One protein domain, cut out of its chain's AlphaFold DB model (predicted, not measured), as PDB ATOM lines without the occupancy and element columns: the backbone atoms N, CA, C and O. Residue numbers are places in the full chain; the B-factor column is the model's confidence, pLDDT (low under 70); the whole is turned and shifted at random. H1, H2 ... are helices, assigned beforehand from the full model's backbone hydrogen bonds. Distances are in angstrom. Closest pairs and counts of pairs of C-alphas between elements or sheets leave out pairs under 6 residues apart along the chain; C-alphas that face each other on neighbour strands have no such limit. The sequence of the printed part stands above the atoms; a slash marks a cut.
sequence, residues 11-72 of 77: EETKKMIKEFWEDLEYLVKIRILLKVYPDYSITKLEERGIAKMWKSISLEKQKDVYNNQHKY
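What this domain is: This is residues 11 to 72 of the 77 residues of an uncharacterized protein of marine sediment metagenome (UniProt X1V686). Three shorter helices, H2, H3 and H4, wrap as an open ring round the last part of one long helix, H1, whose residues 11 to 25 stick out as a free arm. The printed part has 62 residues with four named helices, H1 to H4 in chain order, all helix by class; it is loose, radius of gyration of the C-alphas 13.4 A, spanning 40 by 30 by 19 A.

How they stand to each other: The hub is H1, residues 11 to 36. Its residues 30 to 34 alone touch H2, residues 42 to 48, about perpendicular at 89 degrees; closest are the C-alphas of Ile 30 and Ile 42, 7.2 A. Its residues 29 to 33 alone touch H3, residues 50 to 56, at a steep tilt of 57 degrees, the same way; closest are the C-alphas of Lys 29 and Trp 54, 7.0 A. Its residues 32 to 36 alone touch residues 62 to 66 of H4, residues 59 to 70, about perpendicular at 88 degrees; closest are the C-alphas of Ile 32 and Val 65, 6.3 A. H4 is apart from H2 and H3. In H1 to H4 every O i to N i+4 pair is within hydrogen-bond range.

Where its parts are: H1 runs 37.6 A from C-alpha 11 at (120.957, 137.139, 158.559). H2 measures 9.9 A, H3 9.8 A and H4 16.8 A, to C-alpha 70 at (92.421, 131.116, 176.493).

The domain as a whole: The printed part has no cut, and its three links are tight. Residues 70 to 72 have pLDDT under 70.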
ATOM      1  N   GLU A  11     121.366 135.803 158.114       84.19
ATOM      2  CA  GLU A  11     120.957 137.139 158.559       84.19
ATOM      3  C   GLU A  11     119.552 137.516 158.076       84.19
ATOM      4  O   GLU A  11     118.733 137.986 158.867       84.19
ATOM      5  N   GLU A  12     119.231 137.261 156.806       82.19
ATOM      6  CA  GLU A  12     117.897 137.517 156.253       82.19
ATOM      7  C   GLU A  12     116.832 136.641 156.914       82.19
ATOM      8  O   GLU A  12     115.730 137.107 157.206       82.19
ATOM      9  N   THR A  13     117.172 135.386 157.204       83.81
ATOM     10  CA  THR A  13     116.278 134.460 157.907       83.81
ATOM     11  C   THR A  13     116.011 134.938 159.336       83.81
ATOM     12  O   THR A  13     114.858 134.997 159.762       83.81
ATOM     13  N   LYS A  14     117.053 135.361 160.066       84.75
ATOM     14  CA  LYS A  14     116.911 135.951 161.408       84.75
ATOM     15  C   LYS A  14     116.052 137.214 161.386       84.75
ATOM     16  O   LYS A  14     115.202 137.382 162.260       84.75
ATOM     17  N   LYS A  15     116.242 138.078 160.384       88.06
ATOM     18  CA  LYS A  15     115.441 139.291 160.203       88.06
ATOM     19  C   LYS A  15     113.960 138.962 159.999       88.06
ATOM     20  O   LYS A  15     113.130 139.503 160.717       88.06
ATOM     21  N   MET A  16     113.643 138.024 159.107       82.50
ATOM     22  CA  MET A  16     112.257 137.605 158.862       82.50
ATOM     23  C   MET A  16     111.585 137.020 160.104       82.50
ATOM     24  O   MET A  16     110.431 137.326 160.381       82.50
ATOM     25  N   ILE A  17     112.298 136.176 160.857       84.75
ATOM     26  CA  ILE A  17     111.769 135.596 162.097       84.75
ATOM     27  C   ILE A  17     111.473 136.703 163.111       84.75
ATOM     28  O   ILE A  17     110.437 136.672 163.769       84.75
ATOM     29  N   LYS A  18     112.363 137.692 163.231       87.56
ATOM     30  CA  LYS A  18     112.164 138.833 164.123       87.56
ATOM     31  C   LYS A  18     110.934 139.656 163.729       87.56
ATOM     32  O   LYS A  18     110.095 139.895 164.587       87.56
ATOM     33  N   GLU A  19     110.814 140.033 162.458       88.00
ATOM     34  CA  GLU A  19     109.658 140.781 161.935       88.00
ATOM     35  C   GLU A  19     108.350 140.019 162.187       88.00
ATOM     36  O   GLU A  19     107.387 140.579 162.699       88.00
ATOM     37  N   PHE A  20     108.351 138.705 161.947       86.25
ATOM     38  CA  PHE A  20     107.203 137.848 162.233       86.25
ATOM     39  C   PHE A  20     106.793 137.874 163.715       86.25
ATOM     40  O   PHE A  20     105.606 137.967 164.030       86.25
ATOM     41  N   TRP A  21     107.755 137.803 164.640       87.38
ATOM     42  CA  TRP A  21     107.461 137.893 166.072       87.38
ATOM     43  C   TRP A  21     106.953 139.275 166.484       87.38
ATOM     44  O   TRP A  21     106.037 139.355 167.303       87.38
ATOM     45  N   GLU A  22     107.509 140.345 165.917       87.44
ATOM     46  CA  GLU A  22     107.060 141.720 166.165       87.44
ATOM     47  C   GLU A  22     105.610 141.926 165.694       87.44
ATOM     48  O   GLU A  22     104.791 142.470 166.442       87.44
ATOM     49  N   ASP A  23     105.258 141.401 164.517       89.31
ATOM     50  CA  ASP A  23     103.891 141.426 163.986       89.31
ATOM     51  C   ASP A  23     102.922 140.628 164.871       89.31
ATOM     52  O   ASP A  23     101.824 141.093 165.195       89.31
ATOM     53  N   LEU A  24     103.327 139.436 165.325       88.56
ATOM     54  CA  LEU A  24     102.524 138.638 166.254       88.56
ATOM     55  C   LEU A  24     102.289 139.367 167.581       88.56
ATOM     56  O   LEU A  24     101.159 139.398 168.078       88.56
ATOM     57  N   GLU A  25     103.331 139.972 168.152       89.06
ATOM     58  CA  GLU A  25     103.222 140.742 169.389       89.06
ATOM     59  C   GLU A  25     102.264 141.930 169.213       89.06
ATOM     60  O   GLU A  25     101.419 142.191 170.077       89.06
ATOM     61  N   TYR A  26     102.347 142.625 168.077       90.19
ATOM     62  CA  TYR A  26     101.452 143.727 167.734       90.19
ATOM     63  C   TYR A  26      99.982 143.285 167.685       90.19
ATOM     64  O   TYR A  26      99.122 143.905 168.320       90.19
ATOM     65  N   LEU A  27      99.689 142.166 167.016       89.19
ATOM     66  CA  LEU A  27      98.332 141.619 166.927       89.19
ATOM     67  C   LEU A  27      97.774 141.200 168.295       89.19
ATOM     68  O   LEU A  27      96.597 141.446 168.586       89.19
ATOM     69  N   VAL A  28      98.602 140.612 169.165       89.06
ATOM     70  CA  VAL A  28      98.202 140.262 170.538       89.06
ATOM     71  C   VAL A  28      97.849 141.516 171.338       89.06
ATOM     72  O   VAL A  28      96.806 141.547 172.002       89.06
ATOM     73  N   LYS A  29      98.658 142.579 171.237       91.62
ATOM     74  CA  LYS A  29      98.376 143.862 171.902       91.62
ATOM     75  C   LYS A  29      97.052 144.454 171.437       91.62
ATOM     76  O   LYS A  29      96.238 144.821 172.284       91.62
ATOM     77  N   ILE A  30      96.797 144.493 170.126       92.31
ATOM     78  CA  ILE A  30      95.513 144.962 169.576       92.31
ATOM     79  C   ILE A  30      94.357 144.155 170.162       92.31
ATOM     80  O   ILE A  30      93.386 144.730 170.653       92.31
ATOM     81  N   ARG A  31      94.460 142.823 170.159       90.06
ATOM     82  CA  ARG A  31      93.394 141.952 170.665       90.06
ATOM     83  C   ARG A  31      93.080 142.223 172.136       90.06
ATOM     84  O   ARG A  31      91.908 142.288 172.507       90.06
ATOM     85  N   ILE A  32      94.101 142.370 172.979       91.94
ATOM     86  CA  ILE A  32      93.918 142.696 174.400       91.94
ATOM     87  C   ILE A  32      93.286 144.084 174.547       91.94
ATOM     88  O   ILE A  32      92.324 144.236 175.296       91.94
ATOM     89  N   LEU A  33      93.766 145.079 173.797       93.75
ATOM     90  CA  LEU A  33      93.236 146.442 173.840       93.75
ATOM     91  C   LEU A  33      91.761 146.516 173.444       93.75
ATOM     92  O   LEU A  33      90.995 147.178 174.138       93.75
ATOM     93  N   LEU A  34      91.333 145.791 172.410       93.38
ATOM     94  CA  LEU A  34      89.919 145.711 172.019       93.38
ATOM     95  C   LEU A  34      89.039 145.081 173.109       93.38
ATOM     96  O   LEU A  34      87.865 145.413 173.228       93.38
ATOM     97  N   LYS A  35      89.585 144.171 173.926       92.06
ATOM     98  CA  LYS A  35      88.855 143.611 175.073       92.06
ATOM     99  C   LYS A  35      88.798 144.559 176.264       92.06
ATOM    100  O   LYS A  35      87.811 144.538 176.992       92.06
ATOM    101  N   VAL A  36      89.837 145.362 176.473       92.12
ATOM    102  CA  VAL A  36      89.850 146.388 177.526       92.12
ATOM    103  C   VAL A  36      88.949 147.570 177.153       92.12
ATOM    104  O   VAL A  36      88.278 148.115 178.024       92.12
ATOM    105  N   TYR A  37      88.892 147.927 175.869       93.25
ATOM    106  CA  TYR A  37      88.109 149.038 175.329       93.25
ATOM    107  C   TYR A  37      87.104 148.531 174.279       93.25
ATOM    108  O   TYR A  37      87.355 148.666 173.080       93.25
ATOM    109  N   PRO A  38      85.966 147.949 174.699       91.19
ATOM    110  CA  PRO A  38      85.024 147.292 173.787       91.19
ATOM    111  C   PRO A  38      84.383 148.239 172.761       91.19
ATOM    112  O   PRO A  38      84.016 147.797 171.677       91.19
ATOM    113  N   ASP A  39      84.306 149.541 173.055       94.75
ATOM    114  CA  ASP A  39      83.727 150.556 172.158       94.75
ATOM    115  C   ASP A  39      84.728 151.105 171.121       94.75
ATOM    116  O   ASP A  39      84.480 152.125 170.464       94.75
ATOM    117  N   TYR A  40      85.924 150.518 171.036       94.25
ATOM    118  CA  TYR A  40      86.978 150.973 170.136       94.25
ATOM    119  C   TYR A  40      87.078 150.036 168.934       94.25
ATOM    120  O   TYR A  40      87.078 148.816 169.067       94.25
ATOM    121  N   SER A  41      87.207 150.622 167.744       93.19
ATOM    122  CA  SER A  41      87.660 149.915 166.547       93.19
ATOM    123  C   SER A  41      89.190 149.889 166.492       93.19
ATOM    124  O   SER A  41      89.857 150.653 167.194       93.19
ATOM    125  N   ILE A  42      89.761 149.051 165.620       90.50
ATOM    126  CA  ILE A  42      91.217 149.010 165.393       90.50
ATOM    127  C   ILE A  42      91.735 150.393 164.976       90.50
ATOM    128  O   ILE A  42      92.673 150.893 165.586       90.50
ATOM    129  N   THR A  43      91.066 151.060 164.032       93.56
ATOM    130  CA  THR A  43      91.428 152.415 163.586       93.56
ATOM    131  C   THR A  43      91.477 153.403 164.751       93.56
ATOM    132  O   THR A  43      92.428 154.162 164.885       93.56
ATOM    133  N   LYS A  44      90.505 153.332 165.668       93.50
ATOM    134  CA  LYS A  44      90.461 154.199 166.853       93.50
ATOM    135  C   LYS A  44      91.582 153.890 167.853       93.50
ATOM    136  O   LYS A  44      92.053 154.797 168.537       93.50
ATOM    137  N   LEU A  45      92.019 152.631 167.958       93.06
ATOM    138  CA  LEU A  45      93.201 152.261 168.749       93.06
ATOM    139  C   LEU A  45      94.490 152.804 168.123       93.06
ATOM    140  O   LEU A  45      95.352 153.301 168.847       93.06
ATOM    141  N   GLU A  46      94.615 152.739 166.798       91.62
ATOM    142  CA  GLU A  46      95.765 153.282 166.070       91.62
ATOM    143  C   GLU A  46      95.843 154.808 166.191       91.62
ATOM    144  O   GLU A  46      96.891 155.325 166.577       91.62
ATOM    145  N   GLU A  47      94.725 155.518 166.007       94.62
ATOM    146  CA  GLU A  47      94.622 156.974 166.205       94.62
ATOM    147  C   GLU A  47      95.057 157.415 167.611       94.62
ATOM    148  O   GLU A  47      95.669 158.467 167.798       94.62
ATOM    149  N   ARG A  48      94.739 156.609 168.630       91.81
ATOM    150  CA  ARG A  48      95.099 156.870 170.034       91.81
ATOM    151  C   ARG A  48      96.513 156.403 170.395       91.81
ATOM    152  O   ARG A  48      97.025 156.789 171.450       91.81
ATOM    153  N   GLY A  49      97.139 155.615 169.524       93.44
ATOM    154  CA  GLY A  49      98.470 155.045 169.676       93.44
ATOM    155  C   GLY A  49      98.490 153.780 170.536       93.44
ATOM    156  O   GLY A  49      98.521 153.849 171.769       93.44
ATOM    157  N   ILE A  50      98.607 152.615 169.890       91.88
ATOM    158  CA  ILE A  50      98.641 151.292 170.542       91.88
ATOM    159  C   ILE A  50      99.730 151.199 171.613       91.88
ATOM    160  O   ILE A  50      99.459 150.739 172.718       91.88
ATOM    161  N   ALA A  51     100.945 151.686 171.344       91.06
ATOM    162  CA  ALA A  51     102.042 151.638 172.315       91.06
ATOM    163  C   ALA A  51     101.754 152.462 173.584       91.06
ATOM    164  O   ALA A  51     102.120 152.058 174.688       91.06
ATOM    165  N   LYS A  52     101.083 153.612 173.435       93.81
ATOM    166  CA  LYS A  52     100.686 154.472 174.555       93.81
ATOM    167  C   LYS A  52      99.579 153.810 175.368       93.81
ATOM    168  O   LYS A  52      99.682 153.736 176.590       93.81
ATOM    169  N   MET A  53      98.555 153.299 174.688       93.81
ATOM    170  CA  MET A  53      97.446 152.608 175.338       93.81
ATOM    171  C   MET A  53      97.909 151.335 176.051       93.81
ATOM    172  O   MET A  53      97.532 151.107 177.195       93.81
ATOM    173  N   TRP A  54      98.798 150.556 175.435       93.81
ATOM    174  CA  TRP A  54      99.396 149.368 176.041       93.81
ATOM    175  C   TRP A  54     100.086 149.679 177.374       93.81
ATOM    176  O   TRP A  54      99.825 149.016 178.374       93.81
ATOM    177  N   LYS A  55     100.905 150.740 177.414       93.12
ATOM    178  CA  LYS A  55     101.590 151.193 178.638       93.12
ATOM    179  C   LYS A  55     100.638 151.725 179.713       93.12
ATOM    180  O   LYS A  55     101.018 151.766 180.875       93.12
ATOM    181  N   SER A  56      99.432 152.153 179.336       92.75
ATOM    182  CA  SER A  56      98.437 152.664 180.287       92.75
ATOM    183  C   SER A  56      97.680 151.567 181.042       92.75
ATOM    184  O   SER A  56      97.003 151.860 182.023       92.75
ATOM    185  N   ILE A  57      97.800 150.309 180.609       93.81
ATOM    186  CA  ILE A  57      97.140 149.163 181.236       93.81
ATOM    187  C   ILE A  57      98.140 148.446 182.141       93.81
ATOM    188  O   ILE A  57      99.269 148.182 181.726       93.81
ATOM    189  N   SER A  58      97.719 148.081 183.354       93.31
ATOM    190  CA  SER A  58      98.562 147.314 184.276       93.31
ATOM    191  C   SER A  58      98.848 145.899 183.761       93.31
ATOM    192  O   SER A  58      98.046 145.301 183.035       93.31
ATOM    193  N   LEU A  59      99.983 145.327 184.171       91.25
ATOM    194  CA  LEU A  59     100.366 143.963 183.789       91.25
ATOM    195  C   LEU A  59      99.345 142.926 184.278       91.25
ATOM    196  O   LEU A  59      99.077 141.949 183.581       91.25
ATOM    197  N   GLU A  60      98.738 143.143 185.446       91.56
ATOM    198  CA  GLU A  60      97.691 142.281 186.002       91.56
ATOM    199  C   GLU A  60      96.478 142.249 185.079       91.56
ATOM    200  O   GLU A  60      95.941 141.177 184.798       91.56
ATOM    201  N   LYS A  61      96.075 143.410 184.547       89.31
ATOM    202  CA  LYS A  61      94.923 143.491 183.654       89.31
ATOM    203  C   LYS A  61      95.215 142.882 182.284       89.31
ATOM    204  O   LYS A  61      94.350 142.209 181.728       89.31
ATOM    205  N   GLN A  62      96.431 143.058 181.765       89.44
ATOM    206  CA  GLN A  62      96.871 142.386 180.536       89.44
ATOM    207  C   GLN A  62      96.818 140.854 180.696       89.44
ATOM    208  O   GLN A  62      96.272 140.169 179.831       89.44
ATOM    209  N   LYS A  63      97.314 140.325 181.826       88.62
ATOM    210  CA  LYS A  63      97.286 138.887 182.152       88.62
ATOM    211  C   LYS A  63      95.867 138.344 182.314       88.62
ATOM    212  O   LYS A  63      95.564 137.288 181.771       88.62
ATOM    213  N   ASP A  64      95.002 139.061 183.031       90.25
ATOM    214  CA  ASP A  64      93.589 138.700 183.214       90.25
ATOM    215  C   ASP A  64      92.879 138.542 181.860       90.25
ATOM    216  O   ASP A  64      92.281 137.506 181.574       90.25
ATOM    217  N   VAL A  65      93.020 139.532 180.974       87.75
ATOM    218  CA  VAL A  65      92.409 139.492 179.639       87.75
ATOM    219  C   VAL A  65      92.974 138.352 178.793       87.75
ATOM    220  O   VAL A  65      92.199 137.648 178.145       87.75
ATOM    221  N   TYR A  66      94.291 138.138 178.812       84.69
ATOM    222  CA  TYR A  66      94.927 137.034 178.090       84.69
ATOM    223  C   TYR A  66      94.408 135.669 178.571       84.69
ATOM    224  O   TYR A  66      93.934 134.860 177.774       84.69
ATOM    225  N   ASN A  67      94.397 135.435 179.884       84.62
ATOM    226  CA  ASN A  67      93.922 134.179 180.467       84.62
ATOM    227  C   ASN A  67      92.431 133.941 180.189       84.62
ATOM    228  O   ASN A  67      92.036 132.824 179.858       84.62
ATOM    229  N   ASN A  68      91.604 134.990 180.252       81.88
ATOM    230  CA  ASN A  68      90.180 134.897 179.929       81.88
ATOM    231  C   ASN A  68      89.929 134.551 178.452       81.88
ATOM    232  O   ASN A  68      88.944 133.880 178.151       81.88
ATOM    233  N   GLN A  69      90.813 134.951 177.529       73.62
ATOM    234  CA  GLN A  69      90.718 134.556 176.117       73.62
ATOM    235  C   GLN A  69      91.038 133.069 175.899       73.62
ATOM    236  O   GLN A  69      90.384 132.422 175.083       73.62
ATOM    237  N   HIS A  70      91.997 132.514 176.642       69.81
ATOM    238  CA  HIS A  70      92.421 131.116 176.493       69.81
ATOM    239  C   HIS A  70      91.602 130.116 177.322       69.81
ATOM    240  O   HIS A  70      91.622 128.920 177.029       69.81
ATOM    241  N   LYS A  71      90.824 130.588 178.307       63.19
ATOM    242  CA  LYS A  71      90.010 129.747 179.203       63.19
ATOM    243  C   LYS A  71      89.033 128.814 178.473       63.19
ATOM    244  O   LYS A  71      88.742 127.738 178.981       63.19
ATOM    245  N   TYR A  72      88.560 129.200 177.288       58.50
ATOM    246  CA  TYR A  72      87.613 128.415 176.485       58.50
ATOM    247  C   TYR A  72      88.245 127.726 175.267       58.50
ATOM    248  O   TYR A  72      87.557 127.001 174.558       58.50
TER     249      TYR A  72